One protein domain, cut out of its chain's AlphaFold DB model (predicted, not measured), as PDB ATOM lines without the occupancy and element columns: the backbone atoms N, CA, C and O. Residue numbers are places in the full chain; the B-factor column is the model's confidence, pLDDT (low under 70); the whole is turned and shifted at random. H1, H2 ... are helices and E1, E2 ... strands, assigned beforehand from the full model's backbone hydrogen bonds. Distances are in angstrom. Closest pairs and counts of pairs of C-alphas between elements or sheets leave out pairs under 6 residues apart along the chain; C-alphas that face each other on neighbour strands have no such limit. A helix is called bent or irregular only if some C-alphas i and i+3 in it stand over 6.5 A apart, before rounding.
ATOM      1  N   ARG A 303      23.849 -12.854 -56.988       90.00
ATOM      2  CA  ARG A 303      24.320 -12.888 -55.608       90.00
ATOM      3  C   ARG A 303      25.742 -12.370 -55.570       90.00
ATOM      4  O   ARG A 303      26.623 -12.956 -56.199       90.00
ATOM      5  N   LEU A 304      25.930 -11.252 -54.887       88.75
ATOM      6  CA  LEU A 304      27.211 -10.575 -54.787       88.75
ATOM      7  C   LEU A 304      27.440 -10.147 -53.342       88.75
ATOM      8  O   LEU A 304      26.646  -9.394 -52.788       88.75
ATOM      9  N   GLY A 305      28.533 -10.619 -52.765       89.44
ATOM     10  CA  GLY A 305      29.030 -10.207 -51.472       89.44
ATOM     11  C   GLY A 305      30.342  -9.445 -51.609       89.44
ATOM     12  O   GLY A 305      31.236  -9.876 -52.341       89.44
ATOM     13  N   LEU A 306      30.459  -8.314 -50.921       88.88
ATOM     14  CA  LEU A 306      31.699  -7.543 -50.834       88.88
ATOM     15  C   LEU A 306      32.121  -7.457 -49.372       88.88
ATOM     16  O   LEU A 306      31.317  -7.088 -48.518       88.88
ATOM     17  N   VAL A 307      33.387  -7.752 -49.100       87.25
ATOM     18  CA  VAL A 307      34.018  -7.479 -47.808       87.25
ATOM     19  C   VAL A 307      34.979  -6.319 -47.989       87.25
ATOM     20  O   VAL A 307      35.855  -6.363 -48.853       87.25
ATOM     21  N   TRP A 308      34.795  -5.276 -47.188       86.19
ATOM     22  CA  TRP A 308      35.567  -4.050 -47.271       86.19
ATOM     23  C   TRP A 308      36.251  -3.735 -45.945       86.19
ATOM     24  O   TRP A 308      35.583  -3.581 -44.924       86.19
ATOM     25  N   ASP A 309      37.570  -3.559 -45.988       85.75
ATOM     26  CA  ASP A 309      38.375  -3.079 -44.863       85.75
ATOM     27  C   ASP A 309      38.499  -1.557 -44.944       85.75
ATOM     28  O   ASP A 309      39.215  -1.016 -45.787       85.75
ATOM     29  N   MET A 310      37.736  -0.845 -44.113       83.50
ATOM     30  CA  MET A 310      37.583   0.604 -44.217       83.50
ATOM     31  C   MET A 310      38.503   1.351 -43.258       83.50
ATOM     32  O   MET A 310      38.367   1.249 -42.035       83.50
ATOM     33  N   ASP A 311      39.371   2.201 -43.814       85.25
ATOM     34  CA  ASP A 311      40.112   3.188 -43.032       85.25
ATOM     35  C   ASP A 311      39.223   4.404 -42.793       85.25
ATOM     36  O   ASP A 311      39.149   5.331 -43.599       85.25
ATOM     37  N   CYS A 312      38.520   4.383 -41.666       82.00
ATOM     38  CA  CYS A 312      37.542   5.408 -41.328       82.00
ATOM     39  C   CYS A 312      38.179   6.772 -41.026       82.00
ATOM     40  O   CYS A 312      37.466   7.773 -40.981       82.00
ATOM     41  N   SER A 313      39.505   6.825 -40.855       79.62
ATOM     42  CA  SER A 313      40.248   8.076 -40.687       79.62
ATOM     43  C   SER A 313      40.475   8.809 -42.014       79.62
ATOM     44  O   SER A 313      40.780  10.002 -42.020       79.62
ATOM     45  N   LYS A 314      40.325   8.113 -43.153       84.19
ATOM     46  CA  LYS A 314      40.649   8.647 -44.475       84.19
ATOM     47  C   LYS A 314      39.390   8.918 -45.298       84.19
ATOM     48  O   LYS A 314      38.706   7.972 -45.689       84.19
ATOM     49  N   PRO A 315      39.127  10.176 -45.699       85.00
ATOM     50  CA  PRO A 315      38.003  10.490 -46.583       85.00
ATOM     51  C   PRO A 315      38.052   9.729 -47.917       85.00
ATOM     52  O   PRO A 315      37.015   9.348 -48.456       85.00
ATOM     53  N   ASN A 316      39.251   9.459 -48.439       85.19
ATOM     54  CA  ASN A 316      39.419   8.745 -49.706       85.19
ATOM     55  C   ASN A 316      38.880   7.309 -49.657       85.19
ATOM     56  O   ASN A 316      38.330   6.853 -50.652       85.19
ATOM     57  N   SER A 317      38.952   6.627 -48.508       84.62
ATOM     58  CA  SER A 317      38.435   5.259 -48.374       84.62
ATOM     59  C   SER A 317      36.918   5.194 -48.566       84.62
ATOM     60  O   SER A 317      36.411   4.266 -49.189       84.62
ATOM     61  N   PHE A 318      36.190   6.216 -48.111       87.00
ATOM     62  CA  PHE A 318      34.759   6.344 -48.380       87.00
ATOM     63  C   PHE A 318      34.487   6.688 -49.854       87.00
ATOM     64  O   PHE A 318      33.536   6.172 -50.434       87.00
ATOM     65  N   LYS A 319      35.328   7.521 -50.490       85.94
ATOM     66  CA  LYS A 319      35.162   7.866 -51.913       85.94
ATOM     67  C   LYS A 319      35.301   6.638 -52.804       85.94
ATOM     68  O   LYS A 319      34.440   6.394 -53.641       85.94
ATOM     69  N   GLU A 320      36.364   5.871 -52.592       85.44
ATOM     70  CA  GLU A 320      36.644   4.644 -53.337       85.44
ATOM     71  C   GLU A 320      35.469   3.672 -53.232       85.44
ATOM     72  O   GLU A 320      34.944   3.207 -54.243       85.44
ATOM     73  N   MET A 321      34.988   3.438 -52.011       86.75
ATOM     74  CA  MET A 321      33.849   2.564 -51.775       86.75
ATOM     75  C   MET A 321      32.559   3.095 -52.417       86.75
ATOM     76  O   MET A 321      31.833   2.315 -53.031       86.75
ATOM     77  N   TYR A 322      32.279   4.400 -52.340       88.81
ATOM     78  CA  TYR A 322      31.148   5.010 -53.045       88.81
ATOM     79  C   TYR A 322      31.206   4.736 -54.551       88.81
ATOM     80  O   TYR A 322      30.229   4.252 -55.118       88.81
ATOM     81  N   ASP A 323      32.345   5.015 -55.189       85.19
ATOM     82  CA  ASP A 323      32.509   4.868 -56.640       85.19
ATOM     83  C   ASP A 323      32.353   3.398 -57.068       85.19
ATOM     84  O   ASP A 323      31.784   3.090 -58.114       85.19
ATOM     85  N   ILE A 324      32.802   2.462 -56.233       84.12
ATOM     86  CA  ILE A 324      32.637   1.022 -56.464       84.12
ATOM     87  C   ILE A 324      31.174   0.600 -56.347       84.12
ATOM     88  O   ILE A 324      30.674  -0.128 -57.205       84.12
ATOM     89  N   LEU A 325      30.475   1.060 -55.311       87.75
ATOM     90  CA  LEU A 325      29.060   0.757 -55.135       87.75
ATOM     91  C   LEU A 325      28.206   1.393 -56.235       87.75
ATOM     92  O   LEU A 325      27.234   0.777 -56.668       87.75
ATOM     93  N   ASP A 326      28.569   2.577 -56.731       85.62
ATOM     94  CA  ASP A 326      27.878   3.217 -57.854       85.62
ATOM     95  C   ASP A 326      27.979   2.356 -59.125       85.62
ATOM     96  O   ASP A 326      26.996   2.194 -59.841       85.62
ATOM     97  N   HIS A 327      29.092   1.650 -59.350       83.62
ATOM     98  CA  HIS A 327      29.194   0.706 -60.469       83.62
ATOM     99  C   HIS A 327      28.264  -0.514 -60.371       83.62
ATOM    100  O   HIS A 327      28.023  -1.175 -61.387       83.62
ATOM    101  N   LEU A 328      27.674  -0.815 -59.207       85.00
ATOM    102  CA  LEU A 328      26.643  -1.858 -59.107       85.00
ATOM    103  C   LEU A 328      25.416  -1.524 -59.959       85.00
ATOM    104  O   LEU A 328      24.671  -2.426 -60.354       85.00
ATOM    105  N   THR A 329      25.230  -0.255 -60.341       80.38
ATOM    106  CA  THR A 329      24.177   0.128 -61.280       80.38
ATOM    107  C   THR A 329      24.365  -0.454 -62.683       80.38
ATOM    108  O   THR A 329      23.417  -0.403 -63.468       80.38
ATOM    109  N   LEU A 330      25.535  -1.010 -63.014       82.50
ATOM    110  CA  LEU A 330      25.791  -1.691 -64.288       82.50
ATOM    111  C   LEU A 330      25.134  -3.079 -64.368       82.50
ATOM    112  O   LEU A 330      24.916  -3.589 -65.467       82.50
ATOM    113  N   ILE A 331      24.790  -3.692 -63.229       86.56
ATOM    114  CA  ILE A 331      24.114  -4.996 -63.195       86.56
ATOM    115  C   ILE A 331      22.747  -4.867 -63.875       86.56
ATOM    116  O   ILE A 331      21.959  -3.981 -63.547       86.56
ATOM    117  N   SER A 332      22.453  -5.745 -64.839       87.25
ATOM    118  CA  SER A 332      21.248  -5.607 -65.674       87.25
ATOM    119  C   SER A 332      19.964  -6.013 -64.948       87.25
ATOM    120  O   SER A 332      18.921  -5.400 -65.150       87.25
ATOM    121  N   ARG A 333      20.032  -7.043 -64.099       88.06
ATOM    122  CA  ARG A 333      18.886  -7.627 -63.378       88.06
ATOM    123  C   ARG A 333      18.946  -7.326 -61.882       88.06
ATOM    124  O   ARG A 333      18.979  -8.234 -61.054       88.06
ATOM    125  N   LYS A 334      18.994  -6.037 -61.539       90.50
ATOM    126  CA  LYS A 334      19.054  -5.557 -60.142       90.50
ATOM    127  C   LYS A 334      17.854  -6.037 -59.325       90.50
ATOM    128  O   LYS A 334      18.008  -6.352 -58.153       90.50
ATOM    129  N   ASP A 335      16.695  -6.176 -59.961       90.00
ATOM    130  CA  ASP A 335      15.462  -6.726 -59.385       90.00
ATOM    131  C   ASP A 335      15.634  -8.133 -58.796       90.00
ATOM    132  O   ASP A 335      14.898  -8.535 -57.902       90.00
ATOM    133  N   LEU A 336      16.615  -8.888 -59.294       90.81
ATOM    134  CA  LEU A 336      16.927 -10.243 -58.843       90.81
ATOM    135  C   LEU A 336      18.223 -10.324 -58.029       90.81
ATOM    136  O   LEU A 336      18.628 -11.424 -57.648       90.81
ATOM    137  N   LEU A 337      18.895  -9.194 -57.802       92.06
ATOM    138  CA  LEU A 337      20.169  -9.147 -57.103       92.06
ATOM    139  C   LEU A 337      19.947  -9.238 -55.590       92.06
ATOM    140  O   LEU A 337      19.231  -8.433 -54.995       92.06
ATOM    141  N   ARG A 338      20.631 -10.191 -54.965       92.44
ATOM    142  CA  ARG A 338      20.950 -10.196 -53.545       92.44
ATOM    143  C   ARG A 338      22.361  -9.644 -53.371       92.44
ATOM    144  O   ARG A 338      23.315 -10.209 -53.907       92.44
ATOM    145  N   PHE A 339      22.473  -8.541 -52.648       92.25
ATOM    146  CA  PHE A 339      23.723  -7.845 -52.403       92.25
ATOM    147  C   PHE A 339      24.016  -7.811 -50.905       92.25
ATOM    148  O   PHE A 339      23.220  -7.278 -50.133       92.25
ATOM    149  N   ASP A 340      25.153  -8.372 -50.514       92.06
ATOM    150  CA  ASP A 340      25.623  -8.397 -49.133       92.06
ATOM    151  C   ASP A 340      26.913  -7.560 -49.043       92.06
ATOM    152  O   ASP A 340      27.887  -7.807 -49.748       92.06
ATOM    153  N   LEU A 341      26.942  -6.540 -48.194       92.19
ATOM    154  CA  LEU A 341      28.125  -5.711 -47.974       92.19
ATOM    155  C   LEU A 341      28.558  -5.815 -46.516       92.19
ATOM    156  O   LEU A 341      27.805  -5.464 -45.611       92.19
ATOM    157  N   LEU A 342      29.788  -6.262 -46.306       90.12
ATOM    158  CA  LEU A 342      30.399  -6.428 -44.998       90.12
ATOM    159  C   LEU A 342      31.501  -5.382 -44.834       90.12
ATOM    160  O   LEU A 342      32.493  -5.402 -45.558       90.12
ATOM    161  N   ILE A 343      31.326  -4.462 -43.891       89.94
ATOM    162  CA  ILE A 343      32.274  -3.380 -43.613       89.94
ATOM    163  C   ILE A 343      33.036  -3.713 -42.332       89.94
ATOM    164  O   ILE A 343      32.443  -3.831 -41.259       89.94
ATOM    165  N   ARG A 344      34.355  -3.843 -42.433       86.25
ATOM    166  CA  ARG A 344      35.264  -4.055 -41.304       86.25
ATOM    167  C   ARG A 344      35.984  -2.752 -40.987       86.25
ATOM    168  O   ARG A 344      36.500  -2.087 -41.881       86.25
ATOM    169  N   GLY A 345      35.980  -2.370 -39.714       76.69
ATOM    170  CA  GLY A 345      36.829  -1.289 -39.212       76.69
ATOM    171  C   GLY A 345      38.196  -1.828 -38.797       76.69
ATOM    172  O   GLY A 345      38.301  -2.986 -38.401       76.69
ATOM    173  N   PHE A 346      39.234  -0.991 -38.853       70.56
ATOM    174  CA  PHE A 346      40.546  -1.332 -38.279       70.56
ATOM    175  C   PHE A 346      40.555  -1.310 -36.744       70.56
ATOM    176  O   PHE A 346      41.451  -1.869 -36.115       70.56
ATOM    177  N   GLU A 347      39.571  -0.647 -36.144       69.25
ATOM    178  CA  GLU A 347      39.405  -0.554 -34.700       69.25
ATOM    179  C   GLU A 347      38.533  -1.711 -34.195       69.25
ATOM    180  O   GLU A 347      37.565  -2.109 -34.843       69.25
ATOM    181  N   ASN A 348      38.831  -2.226 -32.997       69.62
ATOM    182  CA  ASN A 348      38.055  -3.294 -32.343       69.62
ATOM    183  C   ASN A 348      36.704  -2.799 -31.781       69.62
ATOM    184  O   ASN A 348      36.140  -3.399 -30.861       69.62
ATOM    185  N   GLU A 349      36.194  -1.691 -32.308       77.88
ATOM    186  CA  GLU A 349      34.992  -1.011 -31.852       77.88
ATOM    187  C   GLU A 349      34.098  -0.660 -33.036       77.88
ATOM    188  O   GLU A 349      34.544  -0.452 -34.165       77.88
ATOM    189  N   PHE A 350      32.791  -0.620 -32.775       82.25
ATOM    190  CA  PHE A 350      31.842  -0.160 -33.778       82.25
ATOM    191  C   PHE A 350      32.094   1.311 -34.094       82.25
ATOM    192  O   PHE A 350      32.569   2.061 -33.247       82.25
ATOM    193  N   PHE A 351      31.700   1.728 -35.299       85.06
ATOM    194  CA  PHE A 351      31.991   3.076 -35.771       85.06
ATOM    195  C   PHE A 351      31.454   4.139 -34.814       85.06
ATOM    196  O   PHE A 351      30.296   4.068 -34.378       85.06
ATOM    197  N   SER A 352      32.288   5.145 -34.547       85.56
ATOM    198  CA  SER A 352      31.913   6.356 -33.823       85.56
ATOM    199  C   SER A 352      30.761   7.083 -34.546       85.56
ATOM    200  O   SER A 352      30.453   6.772 -35.704       85.56
ATOM    201  N   PRO A 353      30.065   8.045 -33.912       85.88
ATOM    202  CA  PRO A 353      28.999   8.782 -34.590       85.88
ATOM    203  C   PRO A 353      29.455   9.500 -35.883       85.88
ATOM    204  O   PRO A 353      28.750   9.347 -36.883       85.88
ATOM    205  N   PRO A 354      30.612  10.201 -35.931       87.06
ATOM    206  CA  PRO A 354      31.161  10.750 -37.180       87.06
ATOM    207  C   PRO A 354      31.373   9.692 -38.264       87.06
ATOM    208  O   PRO A 354      30.876   9.827 -39.382       87.06
ATOM    209  N   GLN A 355      32.035   8.586 -37.912       87.06
ATOM    210  CA  GLN A 355      32.307   7.483 -38.833       87.06
ATOM    211  C   GLN A 355      31.002   6.858 -39.352       87.06
ATOM    212  O   GLN A 355      30.845   6.663 -40.554       87.06
ATOM    213  N   THR A 356      30.024   6.631 -38.469       86.81
ATOM    214  CA  THR A 356      28.693   6.114 -38.822       86.81
ATOM    215  C   THR A 356      27.975   7.053 -39.791       86.81
ATOM    216  O   THR A 356      27.399   6.588 -40.774       86.81
ATOM    217  N   LEU A 357      28.023   8.370 -39.554       85.81
ATOM    218  CA  LEU A 357      27.435   9.357 -40.460       85.81
ATOM    219  C   LEU A 357      28.093   9.289 -41.841       85.81
ATOM    220  O   LEU A 357      27.381   9.161 -42.834       85.81
ATOM    221  N   ASN A 358      29.427   9.299 -41.907       88.75
ATOM    222  CA  ASN A 358      30.165   9.202 -43.169       88.75
ATOM    223  C   ASN A 358      29.818   7.919 -43.935       88.75
ATOM    224  O   ASN A 358      29.555   7.979 -45.137       88.75
ATOM    225  N   THR A 359      29.744   6.774 -43.244       88.94
ATOM    226  CA  THR A 359      29.351   5.491 -43.844       88.94
ATOM    227  C   THR A 359      27.942   5.561 -44.420       88.94
ATOM    228  O   THR A 359      27.734   5.185 -45.569       88.94
ATOM    229  N   LEU A 360      26.964   6.064 -43.664       87.19
ATOM    230  CA  LEU A 360      25.583   6.154 -44.137       87.19
ATOM    231  C   LEU A 360      25.447   7.121 -45.324       87.19
ATOM    232  O   LEU A 360      24.775   6.800 -46.302       87.19
ATOM    233  N   GLU A 361      26.109   8.278 -45.273       86.00
ATOM    234  CA  GLU A 361      26.125   9.261 -46.366       86.00
ATOM    235  C   GLU A 361      26.735   8.676 -47.649       86.00
ATOM    236  O   GLU A 361      26.183   8.870 -48.731       86.00
ATOM    237  N   MET A 362      27.823   7.912 -47.531       89.06
ATOM    238  CA  MET A 362      28.454   7.199 -48.646       89.06
ATOM    239  C   MET A 362      27.544   6.095 -49.205       89.06
ATOM    240  O   MET A 362      27.413   5.938 -50.414       89.06
ATOM    241  N   LEU A 363      26.844   5.346 -48.353       89.44
ATOM    242  CA  LEU A 363      25.910   4.312 -48.807       89.44
ATOM    243  C   LEU A 363      24.636   4.882 -49.437       89.44
ATOM    244  O   LEU A 363      23.956   4.167 -50.174       89.44
ATOM    245  N   ARG A 364      24.293   6.143 -49.137       85.94
ATOM    246  CA  ARG A 364      22.958   6.707 -49.364       85.94
ATOM    247  C   ARG A 364      22.434   6.451 -50.773       85.94
ATOM    248  O   ARG A 364      21.387   5.828 -50.899       85.94
ATOM    249  N   LYS A 365      23.132   6.922 -51.810       86.62
ATOM    250  CA  LYS A 365      22.669   6.782 -53.201       86.62
ATOM    251  C   LYS A 365      22.799   5.344 -53.715       86.62
ATOM    252  O   LYS A 365      21.774   4.804 -54.122       86.62
ATOM    253  N   PRO A 366      23.974   4.684 -53.670       89.06
ATOM    254  CA  PRO A 366      24.112   3.363 -54.282       89.06
ATOM    255  C   PRO A 366      23.150   2.320 -53.701       89.06
ATOM    256  O   PRO A 366      22.545   1.540 -54.435       89.06
ATOM    257  N   VAL A 367      22.945   2.336 -52.379       89.88
ATOM    258  CA  VAL A 367      22.005   1.422 -51.714       89.88
ATOM    259  C   VAL A 367      20.554   1.796 -52.020       89.88
ATOM    260  O   VAL A 367      19.737   0.898 -52.222       89.88
ATOM    261  N   TYR A 368      20.217   3.090 -52.078       87.44
ATOM    262  CA  TYR A 368      18.880   3.536 -52.481       87.44
ATOM    263  C   TYR A 368      18.538   3.048 -53.894       87.44
ATOM    264  O   TYR A 368      17.508   2.396 -54.077       87.44
ATOM    265  N   ASP A 369      19.429   3.292 -54.861       88.81
ATOM    266  CA  ASP A 369      19.244   2.943 -56.272       88.81
ATOM    267  C   ASP A 369      19.015   1.434 -56.451       88.81
ATOM    268  O   ASP A 369      18.107   1.013 -57.169       88.81
ATOM    269  N   LEU A 370      19.804   0.602 -55.766       89.94
ATOM    270  CA  LEU A 370      19.647  -0.852 -55.812       89.94
ATOM    271  C   LEU A 370      18.348  -1.313 -55.136       89.94
ATOM    272  O   LEU A 370      17.617  -2.139 -55.686       89.94
ATOM    273  N   LYS A 371      18.016  -0.764 -53.962       88.44
ATOM    274  CA  LYS A 371      16.837  -1.187 -53.195       88.44
ATOM    275  C   LYS A 371      15.550  -0.872 -53.950       88.44
ATOM    276  O   LYS A 371      14.657  -1.713 -54.025       88.44
ATOM    277  N   HIS A 372      15.468   0.318 -54.543       88.56
ATOM    278  CA  HIS A 372      14.321   0.740 -55.351       88.56
ATOM    279  C   HIS A 372      14.275   0.081 -56.730       88.56
ATOM    280  O   HIS A 372      13.200  -0.026 -57.312       88.56
ATOM    281  N   ALA A 373      15.396  -0.454 -57.218       90.12
ATOM    282  CA  ALA A 373      15.395  -1.363 -58.360       90.12
ATOM    283  C   ALA A 373      14.876  -2.777 -58.018       90.12
ATOM    284  O   ALA A 373      14.738  -3.600 -58.922       90.12
ATOM    285  N   GLY A 374      14.583  -3.067 -56.745       89.81
ATOM    286  CA  GLY A 374      14.054  -4.348 -56.273       89.81
ATOM    287  C   GLY A 374      15.104  -5.304 -55.702       89.81
ATOM    288  O   GLY A 374      14.762  -6.435 -55.366       89.81
ATOM    289  N   SER A 375      16.365  -4.876 -55.562       91.44
ATOM    290  CA  SER A 375      17.413  -5.716 -54.975       91.44
ATOM    291  C   SER A 375      17.146  -6.019 -53.498       91.44
ATOM    292  O   SER A 375      16.720  -5.157 -52.726       91.44
ATOM    293  N   THR A 376      17.488  -7.235 -53.071       91.12
ATOM    294  CA  THR A 376      17.607  -7.574 -51.647       91.12
ATOM    295  C   THR A 376      18.986  -7.147 -51.169       91.12
ATOM    296  O   THR A 376      19.982  -7.664 -51.664       91.12
ATOM    297  N   ILE A 377      19.059  -6.208 -50.229       90.31
ATOM    298  CA  ILE A 377      20.330  -5.638 -49.775       90.31
ATOM    299  C   ILE A 377      20.498  -5.847 -48.281       90.31
ATOM    300  O   ILE A 377      19.594  -5.519 -47.509       90.31
ATOM    301  N   ARG A 378      21.683  -6.306 -47.891       90.56
ATOM    302  CA  ARG A 378      22.146  -6.372 -46.509       90.56
ATOM    303  C   ARG A 378      23.469  -5.626 -46.399       90.56
ATOM    304  O   ARG A 378      24.356  -5.805 -47.228       90.56
ATOM    305  N   VAL A 379      23.591  -4.768 -45.392       90.44
ATOM    306  CA  VAL A 379      24.844  -4.062 -45.102       90.44
ATOM    307  C   VAL A 379      25.133  -4.217 -43.625       90.44
ATOM    308  O   VAL A 379      24.404  -3.664 -42.800       90.44
ATOM    309  N   ASP A 380      26.208  -4.923 -43.312       89.12
ATOM    310  CA  ASP A 380      26.629  -5.191 -41.947       89.12
ATOM    311  C   ASP A 380      27.983  -4.552 -41.674       89.12
ATOM    312  O   ASP A 380      28.893  -4.594 -42.499       89.12
ATOM    313  N   GLN A 381      28.141  -4.013 -40.472       87.69
ATOM    314  CA  GLN A 381      29.453  -3.777 -39.899       87.69
ATOM    315  C   GLN A 381      29.881  -4.999 -39.088       87.69
ATOM    316  O   GLN A 381      29.119  -5.477 -38.245       87.69
ATOM    317  N   ILE A 382      31.110  -5.461 -39.302       85.75
ATOM    318  CA  ILE A 382      31.704  -6.581 -38.574       85.75
ATOM    319  C   ILE A 382      32.823  -6.071 -37.667       85.75
ATOM    320  O   ILE A 382      33.662  -5.275 -38.089       85.75
ATOM    321  N   LEU A 383      32.844  -6.570 -36.432       80.25
ATOM    322  CA  LEU A 383      33.991  -6.498 -35.535       80.25
ATOM    323  C   LEU A 383      34.587  -7.889 -35.375       80.25
ATOM    324  O   LEU A 383      33.925  -8.807 -34.877       80.25
ATOM    325  N   GLU A 384      35.839  -8.025 -35.790       72.06
ATOM    326  CA  GLU A 384      36.614  -9.241 -35.600       72.06
ATOM    327  C   GLU A 384      37.311  -9.184 -34.236       72.06
ATOM    328  O   GLU A 384      38.028  -8.246 -33.902       72.06
ATOM    329  N   GLY A 385      37.064 -10.194 -33.412       68.62
ATOM    330  CA  GLY A 385      37.669 -10.370 -32.099       68.62
ATOM    331  C   GLY A 385      37.619 -11.850 -31.715       68.62
ATOM    332  O   GLY A 385      37.443 -12.694 -32.593       68.62
ATOM    333  N   PRO A 386      37.703 -12.213 -30.422       65.69
ATOM    334  CA  PRO A 386      37.486 -13.604 -30.002       65.69
ATOM    335  C   PRO A 386      36.080 -14.122 -30.356       65.69
ATOM    336  O   PRO A 386      35.874 -15.328 -30.436       65.69
ATOM    337  N   PHE A 387      35.132 -13.210 -30.591       72.56
ATOM    338  CA  PHE A 387      33.805 -13.486 -31.125       72.56
ATOM    339  C   PHE A 387      33.523 -12.508 -32.263       72.56
ATOM    340  O   PHE A 387      33.841 -11.322 -32.133       72.56
ATOM    341  N   ILE A 388      32.905 -12.988 -33.344       73.38
ATOM    342  CA  ILE A 388      32.435 -12.124 -34.426       73.38
ATOM    343  C   ILE A 388      31.186 -11.407 -33.925       73.38
ATOM    344  O   ILE A 388      30.218 -12.041 -33.503       73.38
ATOM    345  N   LYS A 389      31.218 -10.075 -33.946       79.25
ATOM    346  CA  LYS A 389      30.035  -9.253 -33.684       79.25
ATOM    347  C   LYS A 389      29.630  -8.568 -34.973       79.25
ATOM    348  O   LYS A 389      30.451  -7.899 -35.597       79.25
ATOM    349  N   THR A 390      28.364  -8.696 -35.336       79.81
ATOM    350  CA  THR A 390      27.799  -8.034 -36.511       79.81
ATOM    351  C   THR A 390      26.764  -6.993 -36.099       79.81
ATOM    352  O   THR A 390      26.096  -7.122 -35.068       79.81
ATOM    353  N   ARG A 391      26.668  -5.919 -36.887       81.81
ATOM    354  CA  ARG A 391      25.684  -4.843 -36.738       81.81
ATOM    355  C   ARG A 391      25.107  -4.497 -38.103       81.81
ATOM    356  O   ARG A 391      25.798  -3.886 -38.915       81.81
ATOM    357  N   GLU A 392      23.843  -4.833 -38.335       82.62
ATOM    358  CA  GLU A 392      23.158  -4.491 -39.584       82.62
ATOM    359  C   GLU A 392      22.807  -2.995 -39.629       82.62
ATOM    360  O   GLU A 392      22.065  -2.486 -38.787       82.62
ATOM    361  N   LEU A 393      23.326  -2.271 -40.624       80.00
ATOM    362  CA  LEU A 393      23.181  -0.816 -40.737       80.00
ATOM    363  C   LEU A 393      21.829  -0.395 -41.337       80.00
ATOM    364  O   LEU A 393      21.275   0.627 -40.939       80.00
ATOM    365  N   ILE A 394      21.275  -1.172 -42.276       73.25
ATOM    366  CA  ILE A 394      20.042  -0.801 -43.001       73.25
ATOM    367  C   ILE A 394      18.782  -1.072 -42.173       73.25
ATOM    368  O   ILE A 394      17.899  -0.215 -42.103       73.25
ATOM    369  N   ASN A 395      18.656  -2.260 -41.572       64.75
ATOM    370  CA  ASN A 395      17.445  -2.629 -40.828       64.75
ATOM    371  C   ASN A 395      17.394  -2.037 -39.422       64.75
ATOM    372  O   ASN A 395      16.299  -1.900 -38.875       64.75
ATOM    373  N   TRP A 396      18.527  -1.622 -38.852       57.66
ATOM    374  CA  TRP A 396      18.530  -0.941 -37.559       57.66
ATOM    375  C   TRP A 396      17.671   0.341 -37.577       57.66
ATOM    376  O   TRP A 396      16.977   0.621 -36.601       57.66
ATOM    377  N   LEU A 397      17.572   1.020 -38.728       56.22
ATOM    378  CA  LEU A 397      16.691   2.179 -38.945       56.22
ATOM    379  C   LEU A 397      15.191   1.875 -38.750       56.22
ATOM    380  O   LEU A 397      14.399   2.793 -38.571       56.22
ATOM    381  N   LYS A 398      14.772   0.602 -38.797       54.16
ATOM    382  CA  LYS A 398      13.376   0.198 -38.547       54.16
ATOM    383  C   LYS A 398      13.080  -0.043 -37.062       54.16
ATOM    384  O   LYS A 398      11.914  -0.034 -36.678       54.16
ATOM    385  N   GLY A 399      14.107  -0.319 -36.252       45.69
ATOM    386  CA  GLY A 399      13.968  -0.766 -34.861       45.69
ATOM    387  C   GLY A 399      14.192   0.323 -33.809       45.69
ATOM    388  O   GLY A 399      13.705   0.199 -32.686       45.69
ATOM    389  N   SER A 400      14.891   1.409 -34.145       46.97
ATOM    390  CA  SER A 400      15.188   2.516 -33.230       46.97
ATOM    391  C   SER A 400      14.035   3.532 -33.144       46.97
ATOM    392  O   SER A 400      14.123   4.669 -33.581       46.97
ATOM    393  N   SER A 401      12.970   3.113 -32.453       43.16
ATOM    394  CA  SER A 401      11.865   3.931 -31.920       43.16
ATOM    395  C   SER A 401      10.710   4.299 -32.878       43.16
ATOM    396  O   SER A 401      10.798   5.164 -33.742       43.16
ATOM    397  N   ALA A 402       9.590   3.607 -32.645       38.81
ATOM    398  CA  ALA A 402       8.200   4.064 -32.662       38.81
ATOM    399  C   ALA A 402       7.839   5.350 -33.436       38.81
ATOM    400  O   ALA A 402       8.079   6.451 -32.962       38.81
ATOM    401  N   GLU A 416       9.985  10.400 -55.925       79.75
ATOM    402  CA  GLU A 416       9.758  11.847 -56.001       79.75
ATOM    403  C   GLU A 416      10.451  12.598 -54.853       79.75
ATOM    404  O   GLU A 416      11.087  13.631 -55.068       79.75
ATOM    405  N   ASP A 417      10.366  12.077 -53.626       77.62
ATOM    406  CA  ASP A 417      11.035  12.678 -52.465       77.62
ATOM    407  C   ASP A 417      12.555  12.539 -52.560       77.62
ATOM    408  O   ASP A 417      13.294  13.437 -52.155       77.62
ATOM    409  N   TRP A 418      13.026  11.437 -53.144       78.44
ATOM    410  CA  TRP A 418      14.427  11.239 -53.467       78.44
ATOM    411  C   TRP A 418      14.912  12.252 -54.494       78.44
ATOM    412  O   TRP A 418      15.921  12.897 -54.247       78.44
ATOM    413  N   GLU A 419      14.195  12.466 -55.598       76.56
ATOM    414  CA  GLU A 419      14.554  13.487 -56.590       76.56
ATOM    415  C   GLU A 419      14.571  14.896 -55.987       76.56
ATOM    416  O   GLU A 419      15.491  15.664 -56.259       76.56
ATOM    417  N   LYS A 420      13.619  15.227 -55.105       73.00
ATOM    418  CA  LYS A 420      13.611  16.507 -54.375       73.00
ATOM    419  C   LYS A 420      14.808  16.651 -53.437       73.00
ATOM    420  O   LYS A 420      15.386  17.731 -53.364       73.00
ATOM    421  N   ALA A 421      15.189  15.581 -52.741       68.62
ATOM    422  CA  ALA A 421      16.382  15.559 -51.896       68.62
ATOM    423  C   ALA A 421      17.686  15.572 -52.721       68.62
ATOM    424  O   ALA A 421      18.704  16.070 -52.245       68.62
ATOM    425  N   SER A 422      17.642  15.041 -53.948       63.78
ATOM    426  CA  SER A 422      18.751  14.919 -54.914       63.78
ATOM    427  C   SER A 422      18.955  16.130 -55.802       63.78
ATOM    428  O   SER A 422      20.032  16.300 -56.377       63.78
ATOM    429  N   ALA A 423      17.950  16.994 -55.908       56.38
ATOM    430  CA  ALA A 423      18.052  18.216 -56.672       56.38
ATOM    431  C   ALA A 423      19.209  19.074 -56.126       56.38
ATOM    432  O   ALA A 423      19.317  19.268 -54.909       56.38
ATOM    433  N   PRO A 424      20.090  19.597 -56.999       51.75
ATOM    434  CA  PRO A 424      21.154  20.484 -56.563       51.75
ATOM    435  C   PRO A 424      20.527  21.669 -55.820       51.75
ATOM    436  O   PRO A 424      19.541  22.234 -56.308       51.75
ATOM    437  N   PRO A 425      21.060  22.050 -54.648       51.22
ATOM    438  CA  PRO A 425      20.443  23.067 -53.817       51.22
ATOM    439  C   PRO A 425      20.326  24.367 -54.612       51.22
ATOM    440  O   PRO A 425      21.330  24.978 -54.992       51.22
ATOM    441  N   SER A 426      19.092  24.807 -54.862       44.34
ATOM    442  CA  SER A 426      18.835  26.162 -55.331       44.34
ATOM    443  C   SER A 426      19.337  27.110 -54.245       44.34
ATOM    444  O   SER A 426      18.753  27.155 -53.168       44.34
ATOM    445  N   LEU A 427      20.467  27.773 -54.508       43.75
ATOM    446  CA  LEU A 427      21.096  28.847 -53.730       43.75
ATOM    447  C   LEU A 427      20.348  29.269 -52.446       43.75
ATOM    448  O   LEU A 427      19.594  30.233 -52.466       43.75
ATOM    449  N   ALA A 428      20.599  28.559 -51.344       36.81
ATOM    450  CA  ALA A 428      20.706  29.049 -49.964       36.81
ATOM    451  C   ALA A 428      20.415  27.898 -48.987       36.81
ATOM    452  O   ALA A 428      19.275  27.495 -48.807       36.81
ATOM    453  N   HIS A 429      21.470  27.430 -48.312       36.16
ATOM    454  CA  HIS A 429      21.416  26.613 -47.088       36.16
ATOM    455  C   HIS A 429      21.082  25.124 -47.259       36.16
ATOM    456  O   HIS A 429      20.096  24.641 -46.731       36.16
ATOM    457  N   GLU A 430      21.965  24.381 -47.929       44.41
ATOM    458  CA  GLU A 430      22.541  23.105 -47.453       44.41
ATOM    459  C   GLU A 430      23.409  22.560 -48.600       44.41
ATOM    460  O   GLU A 430      22.924  22.222 -49.670       44.41
ATOM    461  N   LYS A 431      24.733  22.565 -48.420       43.09
ATOM    462  CA  LYS A 431      25.744  22.290 -49.458       43.09
ATOM    463  C   LYS A 431      25.825  20.820 -49.907       43.09
ATOM    464  O   LYS A 431      26.862  20.417 -50.397       43.09
ATOM    465  N   LEU A 432      24.795  19.998 -49.746       49.59
ATOM    466  CA  LEU A 432      24.904  18.554 -49.976       49.59
ATOM    467  C   LEU A 432      23.931  18.129 -51.069       49.59
ATOM    468  O   LEU A 432      22.815  17.710 -50.784       49.59
ATOM    469  N   ALA A 433      24.358  18.268 -52.324       49.34
ATOM    470  CA  ALA A 433      23.651  17.665 -53.448       49.34
ATOM    471  C   ALA A 433      23.646  16.139 -53.252       49.34
ATOM    472  O   ALA A 433      24.702  15.504 -53.240       49.34
ATOM    473  N   VAL A 434      22.468  15.547 -53.049       53.16
ATOM    474  CA  VAL A 434      22.325  14.092 -52.930       53.16
ATOM    475  C   VAL A 434      22.500  13.516 -54.339       53.16
ATOM    476  O   VAL A 434      21.632  13.638 -55.189       53.16
ATOM    477  N   GLY A 435      23.682  12.981 -54.645       51.81
ATOM    478  CA  GLY A 435      23.964  12.507 -56.005       51.81
ATOM    479  C   GLY A 435      25.415  12.127 -56.274       51.81
ATOM    480  O   GLY A 435      25.673  11.224 -57.064       51.81
ATOM    481  N   LEU A 436      26.350  12.790 -55.595       63.41
ATOM    482  CA  LEU A 436      27.784  12.518 -55.649       63.41
ATOM    483  C   LEU A 436      28.315  12.640 -54.224       63.41
ATOM    484  O   LEU A 436      28.297  13.732 -53.661       63.41
ATOM    485  N   TRP A 437      28.751  11.533 -53.621       69.44
ATOM    486  CA  TRP A 437      29.487  11.635 -52.366       69.44
ATOM    487  C   TRP A 437      30.840  12.291 -52.662       69.44
ATOM    488  O   TRP A 437      31.646  11.750 -53.430       69.44
ATOM    489  N   ASP A 438      31.045  13.479 -52.094       71.69
ATOM    490  CA  ASP A 438      32.271  14.255 -52.208       71.69
ATOM    491  C   ASP A 438      32.891  14.400 -50.811       71.69
ATOM    492  O   ASP A 438      32.303  15.051 -49.941       71.69
ATOM    493  N   PRO A 439      34.083  13.831 -50.566       71.81
ATOM    494  CA  PRO A 439      34.726  13.931 -49.264       71.81
ATOM    495  C   PRO A 439      34.959  15.378 -48.816       71.81
ATOM    496  O   PRO A 439      34.921  15.652 -47.623       71.81
ATOM    497  N   SER A 440      35.158  16.323 -49.737       67.81
ATOM    498  CA  SER A 440      35.384  17.733 -49.390       67.81
ATOM    499  C   SER A 440      34.143  18.439 -48.829       67.81
ATOM    500  O   SER A 440      34.247  19.530 -48.264       67.81
ATOM    501  N   VAL A 441      32.969  17.819 -48.973       72.69
ATOM    502  CA  VAL A 441      31.669  18.391 -48.610       72.69
ATOM    503  C   VAL A 441      30.941  17.533 -47.575       72.69
ATOM    504  O   VAL A 441      30.295  18.066 -46.673       72.69
ATOM    505  N   ASN A 442      31.022  16.211 -47.717       74.50
ATOM    506  CA  ASN A 442      30.256  15.238 -46.944       74.50
ATOM    507  C   ASN A 442      31.021  14.668 -45.745       74.50
ATOM    508  O   ASN A 442      30.373  14.152 -44.836       74.50
ATOM    509  N   PHE A 443      32.358  14.704 -45.755       82.62
ATOM    510  CA  PHE A 443      33.157  14.057 -44.718       82.62
ATOM    511  C   PHE A 443      33.144  14.862 -43.420       82.62
ATOM    512  O   PHE A 443      33.421  16.061 -43.404       82.62
ATOM    513  N   VAL A 444      32.846  14.171 -42.328       85.12
ATOM    514  CA  VAL A 444      32.861  14.701 -40.968       85.12
ATOM    515  C   VAL A 444      33.957  13.992 -40.183       85.12
ATOM    516  O   VAL A 444      33.899  12.776 -40.012       85.12
ATOM    517  N   ASP A 445      34.961  14.739 -39.730       84.44
ATOM    518  CA  ASP A 445      36.009  14.210 -38.858       84.44
ATOM    519  C   ASP A 445      35.605  14.278 -37.374       84.44
ATOM    520  O   ASP A 445      34.556  14.820 -37.008       84.44
ATOM    521  N   ASP A 446      36.453  13.730 -36.504       79.94
ATOM    522  CA  ASP A 446      36.219  13.725 -35.055       79.94
ATOM    523  C   ASP A 446      36.398  15.112 -34.396       79.94
ATOM    524  O   ASP A 446      36.190  15.247 -33.191       79.94
ATOM    525  N   SER A 447      36.777  16.152 -35.152       82.94
ATOM    526  CA  SER A 447      36.910  17.523 -34.635       82.94
ATOM    527  C   SER A 447      35.579  18.281 -34.593       82.94
ATOM    528  O   SER A 447      35.461  19.288 -33.891       82.94
ATOM    529  N   ILE A 448      34.567  17.797 -35.320       84.19
ATOM    530  CA  ILE A 448      33.227  18.385 -35.336       84.19
ATOM    531  C   ILE A 448      32.501  18.097 -34.016       84.19
ATOM    532  O   ILE A 448      32.616  17.024 -33.423       84.19
ATOM    533  N   ASP A 449      31.704  19.068 -33.567       85.50
ATOM    534  CA  ASP A 449      30.905  18.949 -32.352       85.50
ATOM    535  C   ASP A 449      29.979  17.718 -32.391       85.50
ATOM    536  O   ASP A 449      29.140  17.550 -33.283       85.50
ATOM    537  N   ALA A 450      30.091  16.865 -31.373       84.56
ATOM    538  CA  ALA A 450      29.315  15.638 -31.260       84.56
ATOM    539  C   ALA A 450      27.799  15.897 -31.228       84.56
ATOM    540  O   ALA A 450      27.030  15.054 -31.699       84.56
ATOM    541  N   ALA A 451      27.347  17.042 -30.699       85.31
ATOM    542  CA  ALA A 451      25.926  17.396 -30.720       85.31
ATOM    543  C   ALA A 451      25.447  17.715 -32.145       85.31
ATOM    544  O   ALA A 451      24.369  17.267 -32.543       85.31
ATOM    545  N   GLN A 452      26.274  18.395 -32.945       86.00
ATOM    546  CA  GLN A 452      26.002  18.629 -34.362       86.00
ATOM    547  C   GLN A 452      25.922  17.314 -35.154       86.00
ATOM    548  O   GLN A 452      24.972  17.118 -35.913       86.00
ATOM    549  N   VAL A 453      26.863  16.384 -34.952       85.75
ATOM    550  CA  VAL A 453      26.845  15.069 -35.626       85.75
ATOM    551  C   VAL A 453      25.596  14.270 -35.262       85.75
ATOM    552  O   VAL A 453      24.942  13.712 -36.143       85.75
ATOM    553  N   ARG A 454      25.216  14.254 -33.979       83.38
ATOM    554  CA  ARG A 454      23.976  13.607 -33.526       83.38
ATOM    555  C   ARG A 454      22.739  14.241 -34.149       83.38
ATOM    556  O   ARG A 454      21.887  13.512 -34.635       83.38
ATOM    557  N   SER A 455      22.674  15.570 -34.209       83.44
ATOM    558  CA  SER A 455      21.566  16.274 -34.862       83.44
ATOM    559  C   SER A 455      21.455  15.921 -36.349       83.44
ATOM    560  O   SER A 455      20.350  15.738 -36.854       83.44
ATOM    561  N   LEU A 456      22.581  15.768 -37.058       81.19
ATOM    562  CA  LEU A 456      22.586  15.322 -38.454       81.19
ATOM    563  C   LEU A 456      22.111  13.875 -38.595       81.19
ATOM    564  O   LEU A 456      21.267  13.602 -39.445       81.19
ATOM    565  N   LEU A 457      22.620  12.963 -37.767       80.69
ATOM    566  CA  LEU A 457      22.193  11.562 -37.724       80.69
ATOM    567  C   LEU A 457      20.689  11.439 -37.425       80.69
ATOM    568  O   LEU A 457      19.987  10.682 -38.092       80.69
ATOM    569  N   GLU A 458      20.167  12.227 -36.492       79.00
ATOM    570  CA  GLU A 458      18.743  12.282 -36.164       79.00
ATOM    571  C   GLU A 458      17.915  12.851 -37.321       79.00
ATOM    572  O   GLU A 458      17.029  12.173 -37.839       79.00
ATOM    573  N   LYS A 459      18.236  14.066 -37.784       76.00
ATOM    574  CA  LYS A 459      17.479  14.772 -38.833       76.00
ATOM    575  C   LYS A 459      17.432  13.980 -40.138       76.00
ATOM    576  O   LYS A 459      16.427  14.011 -40.840       76.00
ATOM    577  N   ARG A 460      18.541  13.335 -40.501       76.00
ATOM    578  CA  ARG A 460      18.697  12.669 -41.800       76.00
ATOM    579  C   ARG A 460      18.319  11.203 -41.752       76.00
ATOM    580  O   ARG A 460      17.716  10.698 -42.688       76.00
ATOM    581  N   TRP A 461      18.710  10.514 -40.696       76.19
ATOM    582  CA  TRP A 461      18.629   9.062 -40.636       76.19
ATOM    583  C   TRP A 461      17.687   8.576 -39.529       76.19
ATOM    584  O   TRP A 461      17.566   7.373 -39.340       76.19
ATOM    585  N   GLY A 462      17.024   9.468 -38.785       74.12
ATOM    586  CA  GLY A 462      16.131   9.089 -37.684       74.12
ATOM    587  C   GLY A 462      16.870   8.483 -36.486       74.12
ATOM    588  O   GLY A 462      16.286   7.761 -35.685       74.12
ATOM    589  N   ILE A 463      18.175   8.734 -36.367       75.69
ATOM    590  CA  ILE A 463      19.058   8.115 -35.373       75.69
ATOM    591  C   ILE A 463      19.089   8.967 -34.110       75.69
ATOM    592  O   ILE A 463      19.916   9.864 -33.972       75.69
ATOM    593  N   ILE A 464      18.182   8.670 -33.183       69.19
ATOM    594  CA  ILE A 464      18.015   9.441 -31.938       69.19
ATOM    595  C   ILE A 464      18.892   8.876 -30.809       69.19
ATOM    596  O   ILE A 464      19.411   9.608 -29.968       69.19
ATOM    597  N   ASN A 465      19.095   7.557 -30.802       64.69
ATOM    598  CA  ASN A 465      19.936   6.870 -29.827       64.69
ATOM    599  C   ASN A 465      21.229   6.380 -30.487       64.69
ATOM    600  O   ASN A 465      21.184   5.948 -31.644       64.69
ATOM    601  N   PRO A 466      22.368   6.373 -29.764       60.75
ATOM    602  CA  PRO A 466      23.543   5.643 -30.226       60.75
ATOM    603  C   PRO A 466      23.116   4.208 -30.543       60.75
ATOM    604  O   PRO A 466      22.345   3.631 -29.776       60.75
ATOM    605  N   MET A 467      23.563   3.671 -31.685       58.38
ATOM    606  CA  MET A 467      23.180   2.342 -32.172       58.38
ATOM    607  C   MET A 467      23.483   1.281 -31.101       58.38
ATOM    608  O   MET A 467      24.589   0.743 -31.052       58.38
ATOM    609  N   GLN A 468      22.515   0.996 -30.222       50.44
ATOM    610  CA  GLN A 468      22.602  -0.090 -29.256       50.44
ATOM    611  C   GLN A 468      22.508  -1.377 -30.059       50.44
ATOM    612  O   GLN A 468      21.543  -1.627 -30.780       50.44
ATOM    613  N   SER A 469      23.601  -2.118 -30.030       44.19
ATOM    614  CA  SER A 469      23.850  -3.244 -30.897       44.19
ATOM    615  C   SER A 469      22.859  -4.373 -30.622       44.19
ATOM    616  O   SER A 469      22.828  -4.941 -29.533       44.19
ATOM    617  N   ILE A 470      22.108  -4.782 -31.644       46.84
ATOM    618  CA  ILE A 470      21.729  -6.191 -31.741       46.84
ATOM    619  C   ILE A 470      23.015  -6.894 -32.176       46.84
ATOM    620  O   ILE A 470      23.271  -7.065 -33.363       46.84
ATOM    621  N   CYS A 471      23.899  -7.174 -31.213       49.44
ATOM    622  CA  CYS A 471      25.044  -8.035 -31.469       49.44
ATOM    623  C   CYS A 471      24.486  -9.439 -31.666       49.44
ATOM    624  O   CYS A 471      24.157 -10.110 -30.687       49.44
ATOM    625  N   HIS A 472      24.416  -9.903 -32.908       50.62
ATOM    626  CA  HIS A 472      24.437 -11.338 -33.125       50.62
ATOM    627  C   HIS A 472      25.851 -11.793 -32.764       50.62
ATOM    628  O   HIS A 472      26.805 -11.565 -33.505       50.62
ATOM    629  N   VAL A 473      26.005 -12.323 -31.548       47.38
ATOM    630  CA  VAL A 473      27.202 -13.077 -31.181       47.38
ATOM    631  C   VAL A 473      27.015 -14.438 -31.817       47.38
ATOM    632  O   VAL A 473      26.404 -15.333 -31.234       47.38
ATOM    633  N   GLU A 474      27.487 -14.579 -33.046       49.38
ATOM    634  CA  GLU A 474      27.625 -15.906 -33.612       49.38
ATOM    635  C   GLU A 474      28.781 -16.583 -32.873       49.38
ATOM    636  O   GLU A 474      29.948 -16.202 -32.993       49.38
ATOM    637  N   ASN A 475      28.450 -17.596 -32.068       38.66
ATOM    638  CA  ASN A 475      29.416 -18.541 -31.517       38.66
ATOM    639  C   ASN A 475      29.920 -19.449 -32.647       38.66
ATOM    640  O   ASN A 475      29.801 -20.671 -32.601       38.66
TER     641      ASN A 475
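This is residues 303 to 402 and 416 to 475 of the 499 residues of an uncharacterized protein of Periconia macrospinosa (UniProt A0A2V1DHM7). A twisted wall of five strands has its helices gathered to one side: H1 and the second arm of the bent helix H2 run along the strands, and H6 packs on the first arm farther out. H4 and a long loop, residues 423 to 438, reach away from this body. The printed part has 160 residues, with named elements in the order E1 H1 E2 H2 E3 E4 H3 H4 H5 H6 E5. The sheet runs E1 E2 E3 E4 E5 and is mixed; the class is mixed, helices and strands. The whole is compact, with a radius of gyration of the C-alphas of 15.8 A and spans of 52 by 42 by 36 A.

E1, residues 303 to 310, and E2, residues 338 to 345, are parallel, with N 306 and O 340 2.9 A apart. E3, residues 376 to 383, is parallel to E2, with N 341 and O 378 2.9 A apart. E3 and E4, residues 388 to 392, form an antiparallel hairpin, with N 381 and O 391 2.8 A apart. E5, residues 472 to 474, is antiparallel to E4, without N and O atoms within hydrogen-bond range. H1, residues 315 to 330, is on the sheet over E1 and E2, at a height of 10.4 A. H2, residues 353 to 372, was assigned as one helix by its hydrogen bonds but is bent, C-alphas 362 and 365 being 7.4 A apart; its arms H2a, 353 to 362, and H2b, 365 to 372, stand at 63 degrees, a steep tilt. H2b is on the sheet over E3. H1 touches H2b with residues 322 to 329 alone, closest at the C-alphas of Asp 326 and Pro 366, 5.2 A. H6, residues 450 to 461, touches H2a, closest at the C-alphas of Pro 354 and Val 453, 6.3 A. H3, residues 393 to 399, only grazes the sheet with residues 393 to 395. H5, residues 439 to 442, touches H1; H4, residues 416 to 422, touches no helix. Each O i to N i+4 pair is within hydrogen-bond range in H2a, H2b, H4 and H6, against 9 of 12 in H1 and 0 of 3 in H3, where 2 of 4 O i to N i+3 pairs are; H5 is too short for such a pair.

E1 begins at C-alpha 303, (24.320, -12.888, -55.608), and is 22.1 A long. E2 is 23.2 A, E3 23.0 A, H1 24.7 A and H6 15.7 A long. E5 ends at C-alpha 474, (27.625, -15.906, -33.612).

The C-alphas of Leu 427 and Asn 475 are the farthest apart, 53.0 A. Residues 403 to 415 are not printed, and C-alphas 402 and 416 are 24.7 A apart across this cut. The link H4 to H5 is long. The mean pLDDT of the printed part is 76.3; 42 residues are under 70, among them 395 to 402, 421 to 437 and 464 to 475.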